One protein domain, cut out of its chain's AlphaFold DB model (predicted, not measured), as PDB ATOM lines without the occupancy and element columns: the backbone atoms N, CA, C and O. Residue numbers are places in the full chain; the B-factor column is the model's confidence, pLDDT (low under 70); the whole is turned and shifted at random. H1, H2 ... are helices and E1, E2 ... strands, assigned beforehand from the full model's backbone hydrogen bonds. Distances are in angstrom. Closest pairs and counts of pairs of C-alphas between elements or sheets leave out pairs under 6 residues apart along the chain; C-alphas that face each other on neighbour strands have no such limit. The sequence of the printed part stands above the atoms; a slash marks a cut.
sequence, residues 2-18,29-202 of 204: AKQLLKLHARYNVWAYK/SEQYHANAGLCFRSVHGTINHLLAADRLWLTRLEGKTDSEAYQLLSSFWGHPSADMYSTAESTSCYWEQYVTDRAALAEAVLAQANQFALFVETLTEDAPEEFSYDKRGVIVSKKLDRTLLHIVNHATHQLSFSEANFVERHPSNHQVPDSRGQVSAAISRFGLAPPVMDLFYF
ATOM      1  N   ALA A   2      38.184  11.921  84.614       78.56
ATOM      2  CA  ALA A   2      37.235  11.636  83.522       78.56
ATOM      3  C   ALA A   2      36.150  10.593  83.883       78.56
ATOM      4  O   ALA A   2      34.981  10.784  83.561       78.56
ATOM      5  N   LYS A   3      36.507   9.532  84.623       80.94
ATOM      6  CA  LYS A   3      35.568   8.473  85.047       80.94
ATOM      7  C   LYS A   3      34.528   8.958  86.065       80.94
ATOM      8  O   LYS A   3      33.362   8.593  85.973       80.94
ATOM      9  N   GLN A   4      34.918   9.834  86.993       87.06
ATOM     10  CA  GLN A   4      33.988  10.465  87.941       87.06
ATOM     11  C   GLN A   4      32.981  11.370  87.225       87.06
ATOM     12  O   GLN A   4      31.792  11.314  87.529       87.06
ATOM     13  N   LEU A   5      33.443  12.154  86.243       88.12
ATOM     14  CA  LEU A   5      32.560  12.967  85.410       88.12
ATOM     15  C   LEU A   5      31.588  12.082  84.618       88.12
ATOM     16  O   LEU A   5      30.394  12.355  84.588       88.12
ATOM     17  N   LEU A   6      32.063  10.979  84.041       89.19
ATOM     18  CA  LEU A   6      31.195  10.047  83.327       89.19
ATOM     19  C   LEU A   6      30.122   9.424  84.239       89.19
ATOM     20  O   LEU A   6      28.955   9.378  83.858       89.19
ATOM     21  N   LYS A   7      30.494   9.001  85.455       91.56
ATOM     22  CA  LYS A   7      29.552   8.507  86.475       91.56
ATOM     23  C   LYS A   7      28.498   9.560  86.830       91.56
ATOM     24  O   LYS A   7      27.311   9.244  86.868       91.56
ATOM     25  N   LEU A   8      28.909  10.820  87.010       92.06
ATOM     26  CA  LEU A   8      27.987  11.942  87.221       92.06
ATOM     27  C   LEU A   8      26.996  12.077  86.056       92.06
ATOM     28  O   LEU A   8      25.790  12.097  86.287       92.06
ATOM     29  N   HIS A   9      27.487  12.110  84.813       91.25
ATOM     30  CA  HIS A   9      26.633  12.209  83.627       91.25
ATOM     31  C   HIS A   9      25.685  11.011  83.482       91.25
ATOM     32  O   HIS A   9      24.550  11.189  83.051       91.25
ATOM     33  N   ALA A  10      26.105   9.805  83.868       92.62
ATOM     34  CA  ALA A  10      25.252   8.623  83.820       92.62
ATOM     35  C   ALA A  10      24.103   8.691  84.845       92.62
ATOM     36  O   ALA A  10      22.957   8.405  84.494       92.62
ATOM     37  N   ARG A  11      24.369   9.139  86.082       94.19
ATOM     38  CA  ARG A  11      23.311   9.370  87.087       94.19
ATOM     39  C   ARG A  11      22.379  10.512  86.684       94.19
ATOM     40  O   ARG A  11      21.157  10.363  86.745       94.19
ATOM     41  N   TYR A  12      22.945  11.606  86.181       93.38
ATOM     42  CA  TYR A  12      22.186  12.712  85.602       93.38
ATOM     43  C   TYR A  12      21.284  12.241  84.454       93.38
ATOM     44  O   TYR A  12      20.120  12.626  84.391       93.38
ATOM     45  N   ASN A  13      21.771  11.355  83.581       92.44
ATOM     46  CA  ASN A  13      20.991  10.818  82.470       92.44
ATOM     47  C   ASN A  13      19.726  10.083  82.949       92.44
ATOM     48  O   ASN A  13      18.654  10.256  82.365       92.44
ATOM     49  N   VAL A  14      19.831   9.305  84.031       94.62
ATOM     50  CA  VAL A  14      18.679   8.649  84.673       94.62
ATOM     51  C   VAL A  14      17.694   9.685  85.213       94.62
ATOM     52  O   VAL A  14      16.491   9.575  84.972       94.62
ATOM     53  N   TRP A  15      18.188  10.692  85.937       95.19
ATOM     54  CA  TRP A  15      17.350  11.762  86.478       95.19
ATOM     55  C   TRP A  15      16.626  12.532  85.366       95.19
ATOM     56  O   TRP A  15      15.407  12.678  85.417       95.19
ATOM     57  N   ALA A  16      17.333  12.923  84.309       92.75
ATOM     58  CA  ALA A  16      16.759  13.640  83.178       92.75
ATOM     59  C   ALA A  16      15.679  12.817  82.453       92.75
ATOM     60  O   ALA A  16      14.647  13.372  82.081       92.75
ATOM     61  N   TYR A  17      15.830  11.491  82.316       93.88
ATOM     62  CA  TYR A  17      14.731  10.649  81.819       93.88
ATOM     63  C   TYR A  17      13.502  10.685  82.734       93.88
ATOM     64  O   TYR A  17      12.389  10.754  82.222       93.88
ATOM     65  N   LYS A  18      13.664  10.686  84.065       95.25
ATOM     66  CA  LYS A  18      12.521  10.811  84.990       95.25
ATOM     67  C   LYS A  18      11.780  12.131  84.773       95.25
ATOM     68  O   LYS A  18      10.561  12.118  84.625       95.25
ATOM     69  N   SER A  29      -3.005  10.921  74.216       96.56
ATOM     70  CA  SER A  29      -2.584   9.867  73.286       96.56
ATOM     71  C   SER A  29      -2.331  10.437  71.884       96.56
ATOM     72  O   SER A  29      -1.307  10.164  71.262       96.56
ATOM     73  N   GLU A  30      -3.214  11.327  71.433       96.06
ATOM     74  CA  GLU A  30      -3.146  11.974  70.125       96.06
ATOM     75  C   GLU A  30      -1.891  12.839  70.005       96.06
ATOM     76  O   GLU A  30      -1.162  12.717  69.028       96.06
ATOM     77  N   GLN A  31      -1.587  13.665  71.012       96.25
ATOM     78  CA  GLN A  31      -0.382  14.504  71.017       96.25
ATOM     79  C   GLN A  31       0.904  13.670  71.035       96.25
ATOM     80  O   GLN A  31       1.885  14.004  70.374       96.25
ATOM     81  N   TYR A  32       0.907  12.577  71.795       96.50
ATOM     82  CA  TYR A  32       2.073  11.719  71.967       96.50
ATOM     83  C   TYR A  32       2.451  10.955  70.682       96.50
ATOM     84  O   TYR A  32       3.641  10.787  70.394       96.50
ATOM     85  N   HIS A  33       1.449  10.560  69.888       95.69
ATOM     86  CA  HIS A  33       1.620   9.872  68.600       95.69
ATOM     87  C   HIS A  33       1.559  10.798  67.371       95.69
ATOM     88  O   HIS A  33       1.815  10.344  66.256       95.69
ATOM     89  N   ALA A  34       1.241  12.084  67.543       93.50
ATOM     90  CA  ALA A  34       1.160  13.034  66.440       93.50
ATOM     91  C   ALA A  34       2.502  13.187  65.713       93.50
ATOM     92  O   ALA A  34       3.573  13.147  66.324       93.50
ATOM     93  N   ASN A  35       2.434  13.455  64.405       92.06
ATOM     94  CA  ASN A  35       3.581  13.996  63.691       92.06
ATOM     95  C   ASN A  35       3.848  15.418  64.204       92.06
ATOM     96  O   ASN A  35       3.123  16.359  63.888       92.06
ATOM     97  N   ALA A  36       4.882  15.546  65.029       86.50
ATOM     98  CA  ALA A  36       5.295  16.790  65.661       86.50
ATOM     99  C   ALA A  36       6.530  17.400  64.969       86.50
ATOM    100  O   ALA A  36       7.235  18.214  65.570       86.50
ATOM    101  N   GLY A  37       6.835  16.995  63.730       84.25
ATOM    102  CA  GLY A  37       8.028  17.446  63.003       84.25
ATOM    103  C   GLY A  37       9.338  17.070  63.702       84.25
ATOM    104  O   GLY A  37      10.320  17.797  63.600       84.25
ATOM    105  N   LEU A  38       9.331  15.985  64.483       86.12
ATOM    106  CA  LEU A  38      10.536  15.427  65.103       86.12
ATOM    107  C   LEU A  38      11.282  14.564  64.085       86.12
ATOM    108  O   LEU A  38      10.666  14.104  63.133       86.12
ATOM    109  N   CYS A  39      12.567  14.270  64.299       85.69
ATOM    110  CA  CYS A  39      13.333  13.379  63.413       85.69
ATOM    111  C   CYS A  39      12.773  11.952  63.344       85.69
ATOM    112  O   CYS A  39      13.035  11.241  62.378       85.69
ATOM    113  N   PHE A  40      12.008  11.544  64.359       89.56
ATOM    114  CA  PHE A  40      11.365  10.231  64.462       89.56
ATOM    115  C   PHE A  40       9.841  10.352  64.529       89.56
ATOM    116  O   PHE A  40       9.165   9.561  65.186       89.56
ATOM    117  N   ARG A  41       9.320  11.379  63.849       91.38
ATOM    118  CA  ARG A  41       7.920  11.765  63.661       91.38
ATOM    119  C   ARG A  41       7.223  12.229  64.932       91.38
ATOM    120  O   ARG A  41       6.781  13.374  65.004       91.38
ATOM    121  N   SER A  42       7.130  11.353  65.923       93.94
ATOM    122  CA  SER A  42       6.346  11.535  67.143       93.94
ATOM    123  C   SER A  42       7.212  11.469  68.400       93.94
ATOM    124  O   SER A  42       8.393  11.096  68.363       93.94
ATOM    125  N   VAL A  43       6.621  11.827  69.545       95.12
ATOM    126  CA  VAL A  43       7.277  11.661  70.850       95.12
ATOM    127  C   VAL A  43       7.538  10.176  71.108       95.12
ATOM    128  O   VAL A  43       8.636   9.818  71.534       95.12
ATOM    129  N   HIS A  44       6.582   9.304  70.769       96.75
ATOM    130  CA  HIS A  44       6.737   7.852  70.904       96.75
ATOM    131  C   HIS A  44       7.879   7.293  70.053       96.75
ATOM    132  O   HIS A  44       8.712   6.538  70.553       96.75
ATOM    133  N   GLY A  45       7.961   7.697  68.782       94.88
ATOM    134  CA  GLY A  45       9.045   7.286  67.888       94.88
ATOM    135  C   GLY A  45      10.409   7.759  68.394       94.88
ATOM    136  O   GLY A  45      11.375   7.000  68.389       94.88
ATOM    137  N   THR A  46      10.471   8.977  68.937       93.69
ATOM    138  CA  THR A  46      11.709   9.544  69.491       93.69
ATOM    139  C   THR A  46      12.188   8.794  70.736       93.69
ATOM    140  O   THR A  46      13.372   8.481  70.849       93.69
ATOM    141  N   ILE A  47      11.286   8.446  71.660       95.56
ATOM    142  CA  ILE A  47      11.650   7.666  72.856       95.56
ATOM    143  C   ILE A  47      12.039   6.227  72.475       95.56
ATOM    144  O   ILE A  47      12.986   5.683  73.043       95.56
ATOM    145  N   ASN A  48      11.377   5.620  71.483       96.06
ATOM    146  CA  ASN A  48      11.769   4.307  70.964       96.06
ATOM    147  C   ASN A  48      13.166   4.322  70.341       96.06
ATOM    148  O   ASN A  48      13.958   3.420  70.611       96.06
ATOM    149  N   HIS A  49      13.489   5.347  69.548       92.56
ATOM    150  CA  HIS A  49      14.830   5.521  68.997       92.56
ATOM    151  C   HIS A  49      15.888   5.596  70.103       92.56
ATOM    152  O   HIS A  49      16.892   4.886  70.042       92.56
ATOM    153  N   LEU A  50      15.636   6.405  71.138       92.44
ATOM    154  CA  LEU A  50      16.518   6.518  72.299       92.44
ATOM    155  C   LEU A  50      16.737   5.164  72.986       92.44
ATOM    156  O   LEU A  50      17.878   4.752  73.186       92.44
ATOM    157  N   LEU A  51      15.657   4.436  73.280       95.12
ATOM    158  CA  LEU A  51      15.739   3.109  73.889       95.12
ATOM    159  C   LEU A  51      16.532   2.121  73.019       95.12
ATOM    160  O   LEU A  51      17.387   1.392  73.527       95.12
ATOM    161  N   ALA A  52      16.241   2.073  71.717       93.94
ATOM    162  CA  ALA A  52      16.902   1.169  70.787       93.94
ATOM    163  C   ALA A  52      18.400   1.490  70.661       93.94
ATOM    164  O   ALA A  52      19.226   0.574  70.658       93.94
ATOM    165  N   ALA A  53      18.762   2.775  70.609       92.06
ATOM    166  CA  ALA A  53      20.147   3.220  70.519       92.06
ATOM    167  C   ALA A  53      20.929   2.844  71.785       92.06
ATOM    168  O   ALA A  53      21.999   2.239  71.685       92.06
ATOM    169  N   ASP A  54      20.367   3.123  72.965       92.94
ATOM    170  CA  ASP A  54      20.998   2.817  74.253       92.94
ATOM    171  C   ASP A  54      21.216   1.303  74.422       92.94
ATOM    172  O   ASP A  54      22.305   0.864  74.803       92.94
ATOM    173  N   ARG A  55      20.220   0.478  74.065       94.94
ATOM    174  CA  ARG A  55      20.340  -0.992  74.087       94.94
ATOM    175  C   ARG A  55      21.381  -1.509  73.096       94.94
ATOM    176  O   ARG A  55      22.170  -2.400  73.423       94.94
ATOM    177  N   LEU A  56      21.404  -0.961  71.883       93.38
ATOM    178  CA  LEU A  56      22.357  -1.364  70.851       93.38
ATOM    179  C   LEU A  56      23.796  -1.040  71.265       93.38
ATOM    180  O   LEU A  56      24.716  -1.806  70.987       93.38
ATOM    181  N   TRP A  57      24.010   0.086  71.940       93.62
ATOM    182  CA  TRP A  57      25.324   0.427  72.468       93.62
ATOM    183  C   TRP A  57      25.731  -0.441  73.652       93.62
ATOM    184  O   TRP A  57      26.867  -0.913  73.672       93.62
ATOM    185  N   LEU A  58      24.823  -0.699  74.598       93.25
ATOM    186  CA  LEU A  58      25.131  -1.551  75.745       93.25
ATOM    187  C   LEU A  58      25.496  -2.976  75.304       93.25
ATOM    188  O   LEU A  58      26.519  -3.499  75.729       93.25
ATOM    189  N   THR A  59      24.745  -3.566  74.369       94.06
ATOM    190  CA  THR A  59      25.068  -4.902  73.824       94.06
ATOM    191  C   THR A  59      26.449  -4.962  73.166       94.06
ATOM    192  O   THR A  59      27.146  -5.965  73.310       94.06
ATOM    193  N   ARG A  60      26.896  -3.888  72.494       94.56
ATOM    194  CA  ARG A  60      28.266  -3.788  71.951       94.56
ATOM    195  C   ARG A  60      29.322  -3.710  73.051       94.56
ATOM    196  O   ARG A  60      30.345  -4.372  72.939       94.56
ATOM    197  N   LEU A  61      29.081  -2.906  74.086       93.44
ATOM    198  CA  LEU A  61      29.997  -2.740  75.221       93.44
ATOM    199  C   LEU A  61      30.147  -4.033  76.033       93.44
ATOM    200  O   LEU A  61      31.226  -4.320  76.536       93.44
ATOM    201  N   GLU A  62      29.084  -4.830  76.118       92.69
ATOM    202  CA  GLU A  62      29.088  -6.142  76.771       92.69
ATOM    203  C   GLU A  62      29.637  -7.273  75.882       92.69
ATOM    204  O   GLU A  62      29.689  -8.419  76.322       92.69
ATOM    205  N   GLY A  63      30.009  -6.987  74.628       93.00
ATOM    206  CA  GLY A  63      30.503  -7.994  73.682       93.00
ATOM    207  C   GLY A  63      29.441  -8.986  73.187       93.00
ATOM    208  O   GLY A  63      29.792 -10.038  72.668       93.00
ATOM    209  N   LYS A  64      28.146  -8.668  73.317       93.94
ATOM    210  CA  LYS A  64      27.008  -9.548  72.976       93.94
ATOM    211  C   LYS A  64      26.474  -9.315  71.555       93.94
ATOM    212  O   LYS A  64      25.260  -9.248  71.336       93.94
ATOM    213  N   THR A  65      27.365  -9.127  70.582       92.44
ATOM    214  CA  THR A  65      27.006  -8.790  69.188       92.44
ATOM    215  C   THR A  65      26.497  -9.973  68.355       92.44
ATOM    216  O   THR A  65      26.094  -9.802  67.209       92.44
ATOM    217  N   ASP A  66      26.494 -11.172  68.917       91.81
ATOM    218  CA  ASP A  66      25.914 -12.396  68.360       91.81
ATOM    219  C   ASP A  66      24.478 -12.662  68.853       91.81
ATOM    220  O   ASP A  66      23.771 -13.486  68.275       91.81
ATOM    221  N   SER A  67      24.019 -11.939  69.879       93.81
ATOM    222  CA  SER A  67      22.693 -12.129  70.476       93.81
ATOM    223  C   SER A  67      21.534 -11.768  69.536       93.81
ATOM    224  O   SER A  67      21.617 -10.828  68.741       93.81
ATOM    225  N   GLU A  68      20.391 -12.447  69.693       93.31
ATOM    226  CA  GLU A  68      19.146 -12.115  68.976       93.31
ATOM    227  C   GLU A  68      18.720 -10.658  69.209       93.31
ATOM    228  O   GLU A  68      18.290  -9.970  68.283       93.31
ATOM    229  N   ALA A  69      18.915 -10.160  70.435       92.31
ATOM    230  CA  ALA A  69      18.647  -8.773  70.791       92.31
ATOM    231  C   ALA A  69      19.484  -7.798  69.949       92.31
ATOM    232  O   ALA A  69      18.941  -6.834  69.410       92.31
ATOM    233  N   TYR A  70      20.787  -8.057  69.787       93.06
ATOM    234  CA  TYR A  70      21.640  -7.245  68.923       93.06
ATOM    235  C   TYR A  70      21.187  -7.305  67.460       93.06
ATOM    236  O   TYR A  70      21.123  -6.263  66.806       93.06
ATOM    237  N   GLN A  71      20.838  -8.488  66.944       91.50
ATOM    238  CA  GLN A  71      20.386  -8.625  65.557       91.50
ATOM    239  C   GLN A  71      19.113  -7.815  65.299       91.50
ATOM    240  O   GLN A  71      19.090  -7.013  64.358       91.50
ATOM    241  N   LEU A  72      18.114  -7.934  66.183       91.75
ATOM    242  CA  LEU A  72      16.885  -7.145  66.138       91.75
ATOM    243  C   LEU A  72      17.188  -5.644  66.165       91.75
ATOM    244  O   LEU A  72      16.788  -4.921  65.256       91.75
ATOM    245  N   LEU A  73      17.940  -5.170  67.159       92.12
ATOM    246  CA  LEU A  73      18.276  -3.750  67.305       92.12
ATOM    247  C   LEU A  73      19.064  -3.214  66.105       92.12
ATOM    248  O   LEU A  73      18.791  -2.122  65.620       92.12
ATOM    249  N   SER A  74      20.019  -3.989  65.583       88.75
ATOM    250  CA  SER A  74      20.828  -3.585  64.429       88.75
ATOM    251  C   SER A  74      20.003  -3.434  63.149       88.75
ATOM    252  O   SER A  74      20.394  -2.670  62.264       88.75
ATOM    253  N   SER A  75      18.874  -4.145  63.041       88.69
ATOM    254  CA  SER A  75      17.999  -4.089  61.867       88.69
ATOM    255  C   SER A  75      17.347  -2.715  61.687       88.69
ATOM    256  O   SER A  75      17.206  -2.276  60.547       88.69
ATOM    257  N   PHE A  76      17.096  -1.982  62.784       87.50
ATOM    258  CA  PHE A  76      16.552  -0.618  62.754       87.50
ATOM    259  C   PHE A  76      17.451   0.376  62.006       87.50
ATOM    260  O   PHE A  76      16.961   1.286  61.347       87.50
ATOM    261  N   TRP A  77      18.771   0.168  62.043       85.00
ATOM    262  CA  TRP A  77      19.756   0.981  61.315       85.00
ATOM    263  C   TRP A  77      20.168   0.380  59.963       85.00
ATOM    264  O   TRP A  77      21.078   0.887  59.308       85.00
ATOM    265  N   GLY A  78      19.534  -0.723  59.552       78.06
ATOM    266  CA  GLY A  78      19.725  -1.351  58.243       78.06
ATOM    267  C   GLY A  78      18.667  -0.968  57.203       78.06
ATOM    268  O   GLY A  78      18.755  -1.445  56.074       78.06
ATOM    269  N   HIS A  79      17.672  -0.157  57.573       71.69
ATOM    270  CA  HIS A  79      16.549   0.224  56.714       71.69
ATOM    271  C   HIS A  79      16.898   1.410  55.789       71.69
ATOM    272  O   HIS A  79      17.764   2.221  56.134       71.69
ATOM    273  N   PRO A  80      16.229   1.564  54.627       72.75
ATOM    274  CA  PRO A  80      16.265   2.797  53.846       72.75
ATOM    275  C   PRO A  80      16.083   4.066  54.689       72.75
ATOM    276  O   PRO A  80      15.219   4.136  55.564       72.75
ATOM    277  N   SER A  81      16.866   5.103  54.375       68.12
ATOM    278  CA  SER A  81      16.905   6.355  55.146       68.12
ATOM    279  C   SER A  81      15.560   7.080  55.234       68.12
ATOM    280  O   SER A  81      15.337   7.796  56.204       68.12
ATOM    281  N   ALA A  82      14.675   6.884  54.250       68.50
ATOM    282  CA  ALA A  82      13.355   7.515  54.184       68.50
ATOM    283  C   ALA A  82      12.400   7.086  55.315       68.50
ATOM    284  O   ALA A  82      11.499   7.841  55.657       68.50
ATOM    285  N   ASP A  83      12.607   5.909  55.911       75.00
ATOM    286  CA  ASP A  83      11.832   5.448  57.074       75.00
ATOM    287  C   ASP A  83      12.563   5.680  58.399       75.00
ATOM    288  O   ASP A  83      11.949   5.711  59.465       75.00
ATOM    289  N   MET A  84      13.887   5.851  58.343       78.75
ATOM    290  CA  MET A  84      14.714   6.086  59.525       78.75
ATOM    291  C   MET A  84      14.549   7.510  60.063       78.75
ATOM    292  O   MET A  84      14.610   7.704  61.278       78.75
ATOM    293  N   TYR A  85      14.325   8.483  59.177       83.00
ATOM    294  CA  TYR A  85      14.125   9.883  59.534       83.00
ATOM    295  C   TYR A  85      12.875  10.448  58.870       83.00
ATOM    296  O   TYR A  85      12.659  10.250  57.676       83.00
ATOM    297  N   SER A  86      12.076  11.189  59.631       83.25
ATOM    298  CA  SER A  86      10.845  11.803  59.135       83.25
ATOM    299  C   SER A  86      11.025  13.251  58.692       83.25
ATOM    300  O   SER A  86      11.780  14.023  59.278       83.25
ATOM    301  N   THR A  87      10.234  13.619  57.693       81.81
ATOM    302  CA  THR A  87       9.917  14.981  57.253       81.81
ATOM    303  C   THR A  87       8.567  15.442  57.818       81.81
ATOM    304  O   THR A  87       7.843  14.665  58.450       81.81
ATOM    305  N   ALA A  88       8.184  16.695  57.550       76.44
ATOM    306  CA  ALA A  88       6.885  17.239  57.951       76.44
ATOM    307  C   ALA A  88       5.695  16.441  57.373       76.44
ATOM    308  O   ALA A  88       4.668  16.299  58.027       76.44
ATOM    309  N   GLU A  89       5.853  15.851  56.190       81.31
ATOM    310  CA  GLU A  89       4.828  15.073  55.479       81.31
ATOM    311  C   GLU A  89       4.899  13.570  55.780       81.31
ATOM    312  O   GLU A  89       4.095  12.788  55.270       81.31
ATOM    313  N   SER A  90       5.873  13.132  56.579       83.69
ATOM    314  CA  SER A  90       6.096  11.707  56.810       83.69
ATOM    315  C   SER A  90       4.958  11.053  57.585       83.69
ATOM    316  O   SER A  90       4.540  11.508  58.651       83.69
ATOM    317  N   THR A  91       4.506   9.914  57.070       85.50
ATOM    318  CA  THR A  91       3.477   9.069  57.688       85.50
ATOM    319  C   THR A  91       4.051   7.798  58.308       85.50
ATOM    320  O   THR A  91       3.334   7.114  59.035       85.50
ATOM    321  N   SER A  92       5.333   7.493  58.085       87.44
ATOM    322  CA  SER A  92       5.982   6.279  58.591       87.44
ATOM    323  C   SER A  92       5.977   6.229  60.123       87.44
ATOM    324  O   SER A  92       6.443   7.152  60.787       87.44
ATOM    325  N   CYS A  93       5.450   5.145  60.697       89.69
ATOM    326  CA  CYS A  93       5.477   4.878  62.141       89.69
ATOM    327  C   CYS A  93       6.671   3.991  62.536       89.69
ATOM    328  O   CYS A  93       6.589   3.305  63.547       89.69
ATOM    329  N   TYR A  94       7.731   3.912  61.726       90.94
ATOM    330  CA  TYR A  94       8.750   2.862  61.830       90.94
ATOM    331  C   TYR A  94       9.301   2.655  63.252       90.94
ATOM    332  O   TYR A  94       9.218   1.561  63.805       90.94
ATOM    333  N   TRP A  95       9.770   3.726  63.898       92.06
ATOM    334  CA  TRP A  95      10.292   3.658  65.266       92.06
ATOM    335  C   TRP A  95       9.237   3.298  66.314       92.06
ATOM    336  O   TRP A  95       9.559   2.697  67.334       92.06
ATOM    337  N   GLU A  96       7.968   3.615  66.063       94.44
ATOM    338  CA  GLU A  96       6.855   3.311  66.969       94.44
ATOM    339  C   GLU A  96       6.558   1.808  67.054       94.44
ATOM    340  O   GLU A  96       5.875   1.369  67.978       94.44
ATOM    341  N   GLN A  97       7.093   1.018  66.118       92.62
ATOM    342  CA  GLN A  97       6.906  -0.430  66.055       92.62
ATOM    343  C   GLN A  97       7.817  -1.203  67.018       92.62
ATOM    344  O   GLN A  97       7.581  -2.391  67.221       92.62
ATOM    345  N   TYR A  98       8.845  -0.574  67.608       95.38
ATOM    346  CA  TYR A  98       9.777  -1.288  68.487       95.38
ATOM    347  C   TYR A  98       9.127  -1.693  69.817       95.38
ATOM    348  O   TYR A  98       8.960  -2.879  70.097       95.38
ATOM    349  N   VAL A  99       8.732  -0.713  70.628       97.62
ATOM    350  CA  VAL A  99       7.851  -0.909  71.782       97.62
ATOM    351  C   VAL A  99       6.597  -0.093  71.523       97.62
ATOM    352  O   VAL A  99       6.648   1.135  71.481       97.62
ATOM    353  N   THR A 100       5.476  -0.770  71.302       97.31
ATOM    354  CA  THR A 100       4.217  -0.134  70.888       97.31
ATOM    355  C   THR A 100       3.463   0.488  72.059       97.31
ATOM    356  O   THR A 100       2.862   1.547  71.905       97.31
ATOM    357  N   ASP A 101       3.526  -0.131  73.237       97.94
ATOM    358  CA  ASP A 101       2.857   0.368  74.434       97.94
ATOM    359  C   ASP A 101       3.635   1.524  75.087       97.94
ATOM    360  O   ASP A 101       4.838   1.434  75.347       97.94
ATOM    361  N   ARG A 102       2.935   2.630  75.363       97.12
ATOM    362  CA  ARG A 102       3.513   3.855  75.936       97.12
ATOM    363  C   ARG A 102       4.057   3.643  77.349       97.12
ATOM    364  O   ARG A 102       5.113   4.189  77.669       97.12
ATOM    365  N   ALA A 103       3.341   2.904  78.196       97.38
ATOM    366  CA  ALA A 103       3.753   2.687  79.580       97.38
ATOM    367  C   ALA A 103       4.979   1.765  79.632       97.38
ATOM    368  O   ALA A 103       5.983   2.113  80.254       97.38
ATOM    369  N   ALA A 104       4.950   0.669  78.873       98.31
ATOM    370  CA  ALA A 104       6.071  -0.246  78.726       98.31
ATOM    371  C   ALA A 104       7.315   0.456  78.160       98.31
ATOM    372  O   ALA A 104       8.427   0.195  78.615       98.31
ATOM    373  N   LEU A 105       7.153   1.376  77.201       98.44
ATOM    374  CA  LEU A 105       8.271   2.158  76.669       98.44
ATOM    375  C   LEU A 105       8.876   3.095  77.727       98.44
ATOM    376  O   LEU A 105      10.100   3.173  77.844       98.44
ATOM    377  N   ALA A 106       8.040   3.780  78.512       97.94
ATOM    378  CA  ALA A 106       8.498   4.652  79.595       97.94
ATOM    379  C   ALA A 106       9.285   3.874  80.665       97.94
ATOM    380  O   ALA A 106      10.352   4.312  81.099       97.94
ATOM    381  N   GLU A 107       8.797   2.695  81.051       98.25
ATOM    382  CA  GLU A 107       9.504   1.801  81.970       98.25
ATOM    383  C   GLU A 107      10.816   1.296  81.361       98.25
ATOM    384  O   GLU A 107      11.865   1.354  82.004       98.25
ATOM    385  N   ALA A 108      10.783   0.859  80.102       98.19
ATOM    386  CA  ALA A 108      11.937   0.297  79.416       98.19
ATOM    387  C   ALA A 108      13.076   1.310  79.240       98.19
ATOM    388  O   ALA A 108      14.232   0.950  79.464       98.19
ATOM    389  N   VAL A 109      12.781   2.563  78.870       96.31
ATOM    390  CA  VAL A 109      13.815   3.600  78.695       96.31
ATOM    391  C   VAL A 109      14.448   3.998  80.022       96.31
ATOM    392  O   VAL A 109      15.669   4.135  80.109       96.31
ATOM    393  N   LEU A 110      13.655   4.090  81.092       96.69
ATOM    394  CA  LEU A 110      14.191   4.375  82.418       96.69
ATOM    395  C   LEU A 110      15.009   3.193  82.957       96.69
ATOM    396  O   LEU A 110      16.087   3.398  83.518       96.69
ATOM    397  N   ALA A 111      14.538   1.958  82.776       97.88
ATOM    398  CA  ALA A 111      15.276   0.757  83.155       97.88
ATOM    399  C   ALA A 111      16.609   0.661  82.398       97.88
ATOM    400  O   ALA A 111      17.645   0.412  83.014       97.88
ATOM    401  N   GLN A 112      16.607   0.942  81.093       96.56
ATOM    402  CA  GLN A 112      17.813   0.955  80.268       96.56
ATOM    403  C   GLN A 112      18.819   2.012  80.738       96.56
ATOM    404  O   GLN A 112      20.008   1.719  80.868       96.56
ATOM    405  N   ALA A 113      18.356   3.226  81.046       94.75
ATOM    406  CA  ALA A 113      19.219   4.278  81.573       94.75
ATOM    407  C   ALA A 113      19.865   3.875  82.909       94.75
ATOM    408  O   ALA A 113      21.051   4.127  83.119       94.75
ATOM    409  N   ASN A 114      19.112   3.207  83.793       96.38
ATOM    410  CA  ASN A 114      19.647   2.677  85.049       96.38
ATOM    411  C   ASN A 114      20.677   1.567  84.812       96.38
ATOM    412  O   ASN A 114      21.730   1.582  85.443       96.38
ATOM    413  N   GLN A 115      20.414   0.630  83.895       95.62
ATOM    414  CA  GLN A 115      21.379  -0.415  83.537       95.62
ATOM    415  C   GLN A 115      22.688   0.184  83.024       95.62
ATOM    416  O   GLN A 115      23.766  -0.239  83.437       95.62
ATOM    417  N   PHE A 116      22.601   1.209  82.177       93.00
ATOM    418  CA  PHE A 116      23.783   1.900  81.686       93.00
ATOM    419  C   PHE A 116      24.533   2.635  82.805       93.00
ATOM    420  O   PHE A 116      25.757   2.568  82.872       93.00
ATOM    421  N   ALA A 117      23.818   3.299  83.719       93.88
ATOM    422  CA  ALA A 117      24.441   3.929  84.880       93.88
ATOM    423  C   ALA A 117      25.169   2.904  85.760       93.88
ATOM    424  O   ALA A 117      26.317   3.136  86.125       93.88
ATOM    425  N   LEU A 118      24.560   1.743  86.020       94.88
ATOM    426  CA  LEU A 118      25.207   0.648  86.746       94.88
ATOM    427  C   LEU A 118      26.455   0.136  86.018       94.88
ATOM    428  O   LEU A 118      27.483  -0.047  86.660       94.88
ATOM    429  N   PHE A 119      26.399  -0.031  84.694       93.56
ATOM    430  CA  PHE A 119      27.570  -0.386  83.888       93.56
ATOM    431  C   PHE A 119      28.695   0.649  84.028       93.56
ATOM    432  O   PHE A 119      29.850   0.295  84.224       93.56
ATOM    433  N   VAL A 120      28.379   1.945  83.976       92.81
ATOM    434  CA  VAL A 120      29.380   3.005  84.167       92.81
ATOM    435  C   VAL A 120      29.943   3.000  85.593       92.81
ATOM    436  O   VAL A 120      31.119   3.309  85.795       92.81
ATOM    437  N   GLU A 121      29.143   2.626  86.593       92.56
ATOM    438  CA  GLU A 121      29.609   2.530  87.976       92.56
ATOM    439  C   GLU A 121      30.626   1.401  88.197       92.56
ATOM    440  O   GLU A 121      31.507   1.562  89.047       92.56
ATOM    441  N   THR A 122      30.581   0.318  87.409       91.88
ATOM    442  CA  THR A 122      31.578  -0.766  87.492       91.88
ATOM    443  C   THR A 122      32.928  -0.400  86.879       91.88
ATOM    444  O   THR A 122      33.903  -1.115  87.107       91.88
ATOM    445  N   LEU A 123      33.024   0.711  86.140       89.44
ATOM    446  CA  LEU A 123      34.283   1.147  85.541       89.44
ATOM    447  C   LEU A 123      35.277   1.576  86.624       89.44
ATOM    448  O   LEU A 123      35.107   2.589  87.310       89.44
ATOM    449  N   THR A 124      36.346   0.802  86.727       87.38
ATOM    450  CA  THR A 124      37.511   1.028  87.579       87.38
ATOM    451  C   THR A 124      38.578   1.844  86.845       87.38
ATOM    452  O   THR A 124      38.480   2.081  85.639       87.38
ATOM    453  N   GLU A 125      39.615   2.312  87.549       84.12
ATOM    454  CA  GLU A 125      40.693   3.118  86.950       84.12
ATOM    455  C   GLU A 125      41.524   2.349  85.902       84.12
ATOM    456  O   GLU A 125      42.039   2.973  84.978       84.12
ATOM    457  N   ASP A 126      41.534   1.019  85.946       88.00
ATOM    458  CA  ASP A 126      42.182   0.111  84.989       88.00
ATOM    459  C   ASP A 126      41.308  -0.283  83.782       88.00
ATOM    460  O   ASP A 126      41.779  -0.998  82.900       88.00
ATOM    461  N   ALA A 127      40.059   0.201  83.693       88.31
ATOM    462  CA  ALA A 127      39.227  -0.018  82.506       88.31
ATOM    463  C   ALA A 127      39.953   0.433  81.215       88.31
ATOM    464  O   ALA A 127      40.582   1.500  81.228       88.31
ATOM    465  N   PRO A 128      39.845  -0.334  80.112       91.12
ATOM    466  CA  PRO A 128      40.633  -0.114  78.902       91.12
ATOM    467  C   PRO A 128      40.292   1.216  78.218       91.12
ATOM    468  O   PRO A 128      39.164   1.702  78.284       91.12
ATOM    469  N   GLU A 129      41.260   1.799  77.506       91.38
ATOM    470  CA  GLU A 129      41.036   3.037  76.740       91.38
ATOM    471  C   GLU A 129      40.137   2.830  75.512       91.38
ATOM    472  O   GLU A 129      39.490   3.763  75.029       91.38
ATOM    473  N   GLU A 130      40.111   1.607  74.986       94.44
ATOM    474  CA  GLU A 130      39.361   1.221  73.799       94.44
ATOM    475  C   GLU A 130      38.557  -0.043  74.052       94.44
ATOM    476  O   GLU A 130      38.919  -0.888  74.868       94.44
ATOM    477  N   PHE A 131      37.472  -0.177  73.302       94.19
ATOM    478  CA  PHE A 131      36.746  -1.428  73.181       94.19
ATOM    479  C   PHE A 131      36.509  -1.734  71.704       94.19
ATOM    480  O   PHE A 131      36.442  -0.826  70.865       94.19
ATOM    481  N   SER A 132      36.363  -3.019  71.401       94.62
ATOM    482  CA  SER A 132      36.091  -3.513  70.057       94.62
ATOM    483  C   SER A 132      34.851  -4.389  70.065       94.62
ATOM    484  O   SER A 132      34.577  -5.073  71.048       94.62
ATOM    485  N   TYR A 133      34.107  -4.379  68.967       93.38
ATOM    486  CA  TYR A 133      32.936  -5.232  68.787       93.38
ATOM    487  C   TYR A 133      32.818  -5.686  67.330       93.38
ATOM    488  O   TYR A 133      33.270  -4.991  66.415       93.38
ATOM    489  N   ASP A 134      32.201  -6.848  67.113       91.44
ATOM    490  CA  ASP A 134      31.908  -7.346  65.774       91.44
ATOM    491  C   ASP A 134      30.660  -6.649  65.213       91.44
ATOM    492  O   ASP A 134      29.577  -6.630  65.808       91.44
ATOM    493  N   LYS A 135      30.805  -6.053  64.033       85.88
ATOM    494  CA  LYS A 135      29.700  -5.531  63.240       85.88
ATOM    495  C   LYS A 135      29.566  -6.345  61.955       85.88
ATOM    496  O   LYS A 135      29.990  -5.897  60.893       85.88
ATOM    497  N   ARG A 136      28.914  -7.507  62.055       83.81
ATOM    498  CA  ARG A 136      28.627  -8.411  60.925       83.81
ATOM    499  C   ARG A 136      29.912  -8.843  60.199       83.81
ATOM    500  O   ARG A 136      30.032  -8.672  58.989       83.81
ATOM    501  N   GLY A 137      30.879  -9.357  60.954       85.69
ATOM    502  CA  GLY A 137      32.181  -9.825  60.473       85.69
ATOM    503  C   GLY A 137      33.243  -8.732  60.338       85.69
ATOM    504  O   GLY A 137      34.381  -9.025  59.978       85.69
ATOM    505  N   VAL A 138      32.901  -7.470  60.624       89.06
ATOM    506  CA  VAL A 138      33.852  -6.351  60.636       89.06
ATOM    507  C   VAL A 138      34.108  -5.924  62.073       89.06
ATOM    508  O   VAL A 138      33.209  -5.408  62.736       89.06
ATOM    509  N   ILE A 139      35.341  -6.095  62.550       93.69
ATOM    510  CA  ILE A 139      35.741  -5.620  63.877       93.69
ATOM    511  C   ILE A 139      35.865  -4.097  63.861       93.69
ATOM    512  O   ILE A 139      36.608  -3.523  63.063       93.69
ATOM    513  N   VAL A 140      35.133  -3.441  64.758       91.81
ATOM    514  CA  VAL A 140      35.149  -1.988  64.932       91.81
ATOM    515  C   VAL A 140      35.706  -1.661  66.310       91.81
ATOM    516  O   VAL A 140      35.137  -2.094  67.308       91.81
ATOM    517  N   SER A 141      36.761  -0.847  66.366       94.25
ATOM    518  CA  SER A 141      37.339  -0.330  67.615       94.25
ATOM    519  C   SER A 141      36.952   1.127  67.849       94.25
ATOM    520  O   SER A 141      36.894   1.929  66.909       94.25
ATOM    521  N   LYS A 142      36.671   1.488  69.103       91.06
ATOM    522  CA  LYS A 142      36.332   2.857  69.516       91.06
ATOM    523  C   LYS A 142      36.970   3.198  70.857       91.06
ATOM    524  O   LYS A 142      37.104   2.339  71.723       91.06
ATOM    525  N   LYS A 143      37.270   4.485  71.051       92.56
ATOM    526  CA  LYS A 143      37.645   5.042  72.358       92.56
ATOM    527  C   LYS A 143      36.470   4.905  73.329       92.56
ATOM    528  O   LYS A 143      35.355   5.344  73.011       92.56
ATOM    529  N   LEU A 144      36.712   4.256  74.467       91.19
ATOM    530  CA  LEU A 144      35.685   3.899  75.445       91.19
ATOM    531  C   LEU A 144      35.068   5.158  76.061       91.19
ATOM    532  O   LEU A 144      33.858   5.345  76.000       91.19
ATOM    533  N   ASP A 145      35.900   6.064  76.564       88.56
ATOM    534  CA  ASP A 145      35.494   7.320  77.202       88.56
ATOM    535  C   ASP A 145      34.583   8.187  76.315       88.56
ATOM    536  O   ASP A 145      33.501   8.594  76.739       88.56
ATOM    537  N   ARG A 146      34.974   8.411  75.055       87.44
ATOM    538  CA  ARG A 146      34.218   9.205  74.077       87.44
ATOM    539  C   ARG A 146      32.896   8.547  73.730       87.44
ATOM    540  O   ARG A 146      31.905   9.240  73.528       87.44
ATOM    541  N   THR A 147      32.885   7.219  73.655       89.69
ATOM    542  CA  THR A 147      31.678   6.455  73.345       89.69
ATOM    543  C   THR A 147      30.701   6.502  74.513       89.69
ATOM    544  O   THR A 147      29.532   6.803  74.305       89.69
ATOM    545  N   LEU A 148      31.168   6.288  75.743       89.75
ATOM    546  CA  LEU A 148      30.321   6.364  76.930       89.75
ATOM    547  C   LEU A 148      29.780   7.780  77.143       89.75
ATOM    548  O   LEU A 148      28.589   7.929  77.403       89.75
ATOM    549  N   LEU A 149      30.615   8.811  76.955       85.75
ATOM    550  CA  LEU A 149      30.179  10.208  76.996       85.75
ATOM    551  C   LEU A 149      29.137  10.503  75.910       85.75
ATOM    552  O   LEU A 149      28.145  11.169  76.181       85.75
ATOM    553  N   HIS A 150      29.338   9.994  74.691       83.81
ATOM    554  CA  HIS A 150      28.364  10.128  73.613       83.81
ATOM    555  C   HIS A 150      27.028   9.475  73.972       83.81
ATOM    556  O   HIS A 150      26.002  10.099  73.749       83.81
ATOM    557  N   ILE A 151      27.023   8.274  74.560       84.31
ATOM    558  CA  ILE A 151      25.789   7.557  74.918       84.31
ATOM    559  C   ILE A 151      25.007   8.313  75.998       84.31
ATOM    560  O   ILE A 151      23.837   8.621  75.797       84.31
ATOM    561  N   VAL A 152      25.648   8.702  77.108       79.25
ATOM    562  CA  VAL A 152      24.957   9.457  78.178       79.25
ATOM    563  C   VAL A 152      24.473  10.832  77.717       79.25
ATOM    564  O   VAL A 152      23.536  11.377  78.299       79.25
ATOM    565  N   ASN A 153      25.092  11.381  76.667       74.75
ATOM    566  CA  ASN A 153      24.728  12.668  76.083       74.75
ATOM    567  C   ASN A 153      23.870  12.571  74.814       74.75
ATOM    568  O   ASN A 153      23.425  13.601  74.310       74.75
ATOM    569  N   HIS A 154      23.605  11.366  74.303       71.25
ATOM    570  CA  HIS A 154      22.832  11.137  73.076       71.25
ATOM    571  C   HIS A 154      21.425  11.738  73.186       71.25
ATOM    572  O   HIS A 154      20.836  12.204  72.213       71.25
ATOM    573  N   ALA A 155      20.923  11.792  74.416       60.12
ATOM    574  CA  ALA A 155      19.650  12.374  74.773       60.12
ATOM    575  C   ALA A 155      19.741  13.832  75.275       60.12
ATOM    576  O   ALA A 155      18.740  14.307  75.779       60.12
ATOM    577  N   THR A 156      20.888  14.525  75.281       49.47
ATOM    578  CA  THR A 156      21.004  15.850  75.949       49.47
ATOM    579  C   THR A 156      21.745  16.941  75.187       49.47
ATOM    580  O   THR A 156      21.717  18.085  75.633       49.47
ATOM    581  N   HIS A 157      22.462  16.640  74.099       44.19
ATOM    582  CA  HIS A 157      23.325  17.646  73.470       44.19
ATOM    583  C   HIS A 157      22.726  18.300  72.226       44.19
ATOM    584  O   HIS A 157      22.524  17.669  71.188       44.19
ATOM    585  N   GLN A 158      22.535  19.617  72.350       34.97
ATOM    586  CA  GLN A 158      22.223  20.550  71.279       34.97
ATOM    587  C   GLN A 158      23.371  20.616  70.267       34.97
ATOM    588  O   GLN A 158      24.472  21.072  70.570       34.97
ATOM    589  N   LEU A 159      23.077  20.265  69.023       32.50
ATOM    590  CA  LEU A 159      23.596  21.040  67.909       32.50
ATOM    591  C   LEU A 159      22.409  21.854  67.404       32.50
ATOM    592  O   LEU A 159      21.368  21.299  67.056       32.50
ATOM    593  N   SER A 160      22.530  23.178  67.449       23.98
ATOM    594  CA  SER A 160      21.574  24.091  66.833       23.98
ATOM    595  C   SER A 160      21.494  23.768  65.341       23.98
ATOM    596  O   SER A 160      22.430  24.061  64.597       23.98
ATOM    597  N   PHE A 161      20.399  23.156  64.904       31.53
ATOM    598  CA  PHE A 161      20.120  22.968  63.488       31.53
ATOM    599  C   PHE A 161      19.032  23.956  63.083       31.53
ATOM    600  O   PHE A 161      17.916  23.911  63.595       31.53
ATOM    601  N   SER A 162      19.376  24.884  62.191       27.06
ATOM    602  CA  SER A 162      18.382  25.665  61.463       27.06
ATOM    603  C   SER A 162      17.639  24.744  60.488       27.06
ATOM    604  O   SER A 162      18.249  23.849  59.896       27.06
ATOM    605  N   GLU A 163      16.335  24.974  60.299       32.16
ATOM    606  CA  GLU A 163      15.440  24.194  59.419       32.16
ATOM    607  C   GLU A 163      15.979  23.987  57.988       32.16
ATOM    608  O   GLU A 163      15.584  23.051  57.303       32.16
ATOM    609  N   ALA A 164      16.925  24.815  57.537       27.83
ATOM    610  CA  ALA A 164      17.444  24.814  56.173       27.83
ATOM    611  C   ALA A 164      18.399  23.654  55.812       27.83
ATOM    612  O   ALA A 164      18.699  23.486  54.636       27.83
ATOM    613  N   ASN A 165      18.900  22.859  56.769       32.72
ATOM    614  CA  ASN A 165      20.025  21.934  56.520       32.72
ATOM    615  C   ASN A 165      19.719  20.431  56.686       32.72
ATOM    616  O   ASN A 165      20.646  19.622  56.657       32.72
ATOM    617  N   PHE A 166      18.456  20.025  56.850       39.66
ATOM    618  CA  PHE A 166      18.110  18.617  57.115       39.66
ATOM    619  C   PHE A 166      18.390  17.668  55.929       39.66
ATOM    620  O   PHE A 166      18.631  16.483  56.131       39.66
ATOM    621  N   VAL A 167      18.394  18.178  54.692       34.34
ATOM    622  CA  VAL A 167      18.369  17.343  53.474       34.34
ATOM    623  C   VAL A 167      19.759  17.091  52.861       34.34
ATOM    624  O   VAL A 167      19.934  16.129  52.121       34.34
ATOM    625  N   GLU A 168      20.782  17.892  53.178       29.92
ATOM    626  CA  GLU A 168      22.009  17.937  52.359       29.92
ATOM    627  C   GLU A 168      23.249  17.189  52.890       29.92
ATOM    628  O   GLU A 168      24.309  17.273  52.266       29.92
ATOM    629  N   ARG A 169      23.198  16.435  54.002       34.38
ATOM    630  CA  ARG A 169      24.421  15.779  54.528       34.38
ATOM    631  C   ARG A 169      24.297  14.282  54.812       34.38
ATOM    632  O   ARG A 169      23.274  13.769  55.236       34.38
ATOM    633  N   HIS A 170      25.406  13.601  54.509       30.11
ATOM    634  CA  HIS A 170      25.571  12.157  54.368       30.11
ATOM    635  C   HIS A 170      25.071  11.303  55.556       30.11
ATOM    636  O   HIS A 170      25.364  11.624  56.708       30.11
ATOM    637  N   PRO A 171      24.470  10.123  55.286       32.81
ATOM    638  CA  PRO A 171      23.896   9.212  56.289       32.81
ATOM    639  C   PRO A 171      24.913   8.513  57.218       32.81
ATOM    640  O   PRO A 171      24.525   7.725  58.079       32.81
ATOM    641  N   SER A 172      26.217   8.764  57.069       29.16
ATOM    642  CA  SER A 172      27.266   8.108  57.863       29.16
ATOM    643  C   SER A 172      27.566   8.792  59.202       29.16
ATOM    644  O   SER A 172      28.081   8.132  60.105       29.16
ATOM    645  N   ASN A 173      27.194  10.065  59.382       31.20
ATOM    646  CA  ASN A 173      27.260  10.749  60.674       31.20
ATOM    647  C   ASN A 173      25.865  10.744  61.299       31.20
ATOM    648  O   ASN A 173      24.998  11.502  60.884       31.20
ATOM    649  N   HIS A 174      25.648   9.897  62.305       46.09
ATOM    650  CA  HIS A 174      24.426   9.871  63.121       46.09
ATOM    651  C   HIS A 174      24.339  11.121  64.024       46.09
ATOM    652  O   HIS A 174      24.301  11.021  65.246       46.09
ATOM    653  N   GLN A 175      24.388  12.318  63.437       40.06
ATOM    654  CA  GLN A 175      24.167  13.586  64.128       40.06
ATOM    655  C   GLN A 175      22.680  13.915  64.047       40.06
ATOM    656  O   GLN A 175      22.249  14.753  63.262       40.06
ATOM    657  N   VAL A 176      21.893  13.196  64.840       51.12
ATOM    658  CA  VAL A 176      20.496  13.548  65.081       51.12
ATOM    659  C   VAL A 176      20.485  14.714  66.082       51.12
ATOM    660  O   VAL A 176      21.253  14.665  67.047       51.12
ATOM    661  N   PRO A 177      19.672  15.769  65.875       55.19
ATOM    662  CA  PRO A 177      19.468  16.809  66.882       55.19
ATOM    663  C   PRO A 177      19.073  16.201  68.234       55.19
ATOM    664  O   PRO A 177      18.431  15.150  68.266       55.19
ATOM    665  N   ASP A 178      19.393  16.883  69.337       70.50
ATOM    666  CA  ASP A 178      19.060  16.454  70.704       70.50
ATOM    667  C   ASP A 178      17.635  15.889  70.802       70.50
ATOM    668  O   ASP A 178      16.649  16.620  70.674       70.50
ATOM    669  N   SER A 179      17.519  14.584  71.045       76.31
ATOM    670  CA  SER A 179      16.221  13.915  71.101       76.31
ATOM    671  C   SER A 179      15.373  14.385  72.293       76.31
ATOM    672  O   SER A 179      14.155  14.492  72.149       76.31
ATOM    673  N   ARG A 180      15.958  14.745  73.454       78.12
ATOM    674  CA  ARG A 180      15.162  15.325  74.561       78.12
ATOM    675  C   ARG A 180      14.816  16.776  74.307       78.12
ATOM    676  O   ARG A 180      13.709  17.187  74.656       78.12
ATOM    677  N   GLY A 181      15.721  17.540  73.700       79.44
ATOM    678  CA  GLY A 181      15.446  18.907  73.258       79.44
ATOM    679  C   GLY A 181      14.259  18.950  72.291       79.44
ATOM    680  O   GLY A 181      13.317  19.716  72.490       79.44
ATOM    681  N   GLN A 182      14.245  18.039  71.317       83.06
ATOM    682  CA  GLN A 182      13.141  17.824  70.382       83.06
ATOM    683  C   GLN A 182      11.815  17.507  71.090       83.06
ATOM    684  O   GLN A 182      10.801  18.162  70.832       83.06
ATOM    685  N   VAL A 183      11.816  16.559  72.034       84.31
ATOM    686  CA  VAL A 183      10.612  16.226  72.814       84.31
ATOM    687  C   VAL A 183      10.160  17.407  73.679       84.31
ATOM    688  O   VAL A 183       8.970  17.708  73.726       84.31
ATOM    689  N   SER A 184      11.081  18.137  74.309       85.00
ATOM    690  CA  SER A 184      10.767  19.321  75.126       85.00
ATOM    691  C   SER A 184      10.140  20.445  74.289       85.00
ATOM    692  O   SER A 184       9.167  21.078  74.710       85.00
ATOM    693  N   ALA A 185      10.639  20.649  73.067       84.69
ATOM    694  CA  ALA A 185      10.061  21.582  72.106       84.69
ATOM    695  C   ALA A 185       8.674  21.125  71.617       84.69
ATOM    696  O   ALA A 185       7.773  21.948  71.459       84.69
ATOM    697  N   ALA A 186       8.461  19.822  71.403       87.25
ATOM    698  CA  ALA A 186       7.137  19.279  71.089       87.25
ATOM    699  C   ALA A 186       6.137  19.502  72.236       87.25
ATOM    700  O   ALA A 186       5.053  20.021  71.994       87.25
ATOM    701  N   ILE A 187       6.522  19.207  73.483       87.88
ATOM    702  CA  ILE A 187       5.698  19.446  74.683       87.88
ATOM    703  C   ILE A 187       5.255  20.914  74.760       87.88
ATOM    704  O   ILE A 187       4.075  21.194  74.966       87.88
ATOM    705  N   SER A 188       6.181  21.844  74.512       88.50
ATOM    706  CA  SER A 188       5.885  23.283  74.503       88.50
ATOM    707  C   SER A 188       4.895  23.667  73.398       88.50
ATOM    708  O   SER A 188       3.949  24.413  73.648       88.50
ATOM    709  N   ARG A 189       5.053  23.119  72.183       89.62
ATOM    710  CA  ARG A 189       4.114  23.329  71.062       89.62
ATOM    711  C   ARG A 189       2.717  22.770  71.340       89.62
ATOM    712  O   ARG A 189       1.742  23.299  70.821       89.62
ATOM    713  N   PHE A 190       2.611  21.753  72.191       91.38
ATOM    714  CA  PHE A 190       1.338  21.224  72.680       91.38
ATOM    715  C   PHE A 190       0.737  22.023  73.850       91.38
ATOM    716  O   PHE A 190      -0.279  21.613  74.408       91.38
ATOM    717  N   GLY A 191       1.330  23.167  74.215       90.06
ATOM    718  CA  GLY A 191       0.813  24.067  75.247       90.06
ATOM    719  C   GLY A 191       1.147  23.648  76.679       90.06
ATOM    720  O   GLY A 191       0.533  24.148  77.619       90.06
ATOM    721  N   LEU A 192       2.104  22.734  76.866       90.56
ATOM    722  CA  LEU A 192       2.543  22.266  78.180       90.56
ATOM    723  C   LEU A 192       3.915  22.843  78.543       90.56
ATOM    724  O   LEU A 192       4.738  23.129  77.679       90.56
ATOM    725  N   ALA A 193       4.193  22.969  79.841       88.50
ATOM    726  CA  ALA A 193       5.512  23.386  80.303       88.50
ATOM    727  C   ALA A 193       6.568  22.298  80.001       88.50
ATOM    728  O   ALA A 193       6.353  21.135  80.371       88.50
ATOM    729  N   PRO A 194       7.706  22.641  79.367       87.69
ATOM    730  CA  PRO A 194       8.781  21.687  79.127       87.69
ATOM    731  C   PRO A 194       9.435  21.253  80.450       87.69
ATOM    732  O   PRO A 194       9.413  21.998  81.434       87.69
ATOM    733  N   PRO A 195      10.026  20.047  80.505       88.25
ATOM    734  CA  PRO A 195      10.755  19.597  81.685       88.25
ATOM    735  C   PRO A 195      12.009  20.453  81.925       88.25
ATOM    736  O   PRO A 195      12.742  20.779  80.993       88.25
ATOM    737  N   VAL A 196      12.292  20.765  83.192       87.75
ATOM    738  CA  VAL A 196      13.580  21.337  83.605       87.75
ATOM    739  C   VAL A 196      14.554  20.185  83.808       87.75
ATOM    740  O   VAL A 196      14.339  19.335  84.671       87.75
ATOM    741  N   MET A 197      15.592  20.139  82.976       88.56
ATOM    742  CA  MET A 197      16.559  19.040  82.945       88.56
ATOM    743  C   MET A 197      18.003  19.530  82.901       88.56
ATOM    744  O   MET A 197      18.862  18.775  82.486       88.56
ATOM    745  N   ASP A 198      18.290  20.775  83.280       86.75
ATOM    746  CA  ASP A 198      19.675  21.249  83.304       86.75
ATOM    747  C   ASP A 198      20.472  20.536  84.413       86.75
ATOM    748  O   ASP A 198      19.957  20.320  85.513       86.75
ATOM    749  N   LEU A 199      21.733  20.194  84.126       84.75
ATOM    750  CA  LEU A 199      22.666  19.599  85.080       84.75
ATOM    751  C   LEU A 199      22.829  20.464  86.344       84.75
ATOM    752  O   LEU A 199      23.060  19.912  87.413       84.75
ATOM    753  N   PHE A 200      22.648  21.788  86.261       87.12
ATOM    754  CA  PHE A 200      22.662  22.682  87.427       87.12
ATOM    755  C   PHE A 200      21.593  22.354  88.480       87.12
ATOM    756  O   PHE A 200      21.780  22.688  89.647       87.12
ATOM    757  N   TYR A 201      20.490  21.708  88.090       87.56
ATOM    758  CA  TYR A 201      19.415  21.302  89.004       87.56
ATOM    759  C   TYR A 201      19.536  19.844  89.464       87.56
ATOM    760  O   TYR A 201      18.659  19.345  90.168       87.56
ATOM    761  N   PHE A 202      20.590  19.137  89.054       90.19
ATOM    762  CA  PHE A 202      20.819  17.757  89.454       90.19
ATOM    763  C   PHE A 202      21.614  17.697  90.765       90.19
ATOM    764  O   PHE A 202      22.768  18.114  90.821       90.19
TER     765      PHE A 202
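Overview. This is residues 2 to 18 and 29 to 202 of the 204 residues of an uncharacterized protein of Chytriomyces confervae (UniProt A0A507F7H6). Four helices lie side by side in a bundle, H1, H3, H7 and H8, with H7 and H8 between H1 and H3, and the strand hairpin E1 and E2 sits at the end of H3 that holds residues 59 to 61. On the side of H3 away from H1, the short helices H4 and H6 pack on it, while H2 and H9 pack on its first part. The 191 printed residues include nine named helices and two named strands, in the order H1 H2 H3 H4 H5 H6 H7 E1 E2 H8 H9; the sheet, E1 - E2, is antiparallel and the class is mostly helix. The whole is compact and rounded, with a radius of gyration of the C-alphas of 16.7 A and spans of 48 by 42 by 33 A.

Along the chain. E1 is residues 130 to 135, 15.8 A long, and E2 is residues 138 to 143, 16.8 A. H8, residues 144 to 153, follows with no residue between. H7, residues 102 to 121, measures 28.8 A; H3, residues 43 to 61, 27.3 A; H1, residues 2 to 18, 24.8 A, from C-alpha 2 at (37.235, 11.636, 83.522). The others are H2, residues 29 to 33, H4, 68 to 75, H5, 81 to 84, H6, 94 to 97, and H9, 179 to 189, with C-alpha 189 at (4.114, 23.329, 71.062).

Arrangement. The hairpin E1 and E2 is antiparallel at 154 degrees, with N 131 and O 142 at 3.0 A and N 140 and O 133 at 2.9 A, within hydrogen-bond range. The closest C-alphas of E1 and H3 are those of Tyr 133 and Arg 60, 5.8 A apart. H3 is the hub and touches five helices. It touches H7 at a shallow tilt of 31 degrees, the same way, closest at the C-alphas of Leu 51 and Val 109, 5.2 A. H7 touches H1 at a shallow tilt of 15 degrees, opposite ways, at Ala 117 and Ala 10, C-alphas 4.9 A apart. H1 touches H8 at 24 degrees, also shallow, the same way, at Ala 10 and Val 152, C-alphas 5.7 A apart. H3 and H8 are close but not clearly touching, and H1 and H3 are apart. With residues 52 to 59 alone, H3 touches H4 at a steep tilt of 57 degrees, closest at the C-alphas of Leu 56 and Leu 73, 5.9 A. With parts alone it also touches H2 (Val 43 and Tyr 32, C-alphas 5.3 A apart), H6 (Gly 45 and Glu 96, 4.6 A) and H9 (Val 43 and Val 183, 6.0 A). H5 and H6 only just touch, with 3 pairs of C-alphas within 8 A. Every O i to N i+4 pair is within hydrogen-bond range in H1, H2, H3, H4, H7, H8 and H9; H5 and H6 are too short for one.

Size, cuts and confidence. The two farthest C-alphas, of Glu 89 and Asp 126, are 49.9 A apart. Residues 19 to 28 are not printed, and C-alphas 18 and 29 are 19.1 A apart across the cut. The link H8 to H9, residues 154 to 178, is long. The mean pLDDT of the printed part is 83.4; residues 81 to 82 and 155 to 177 are under 70.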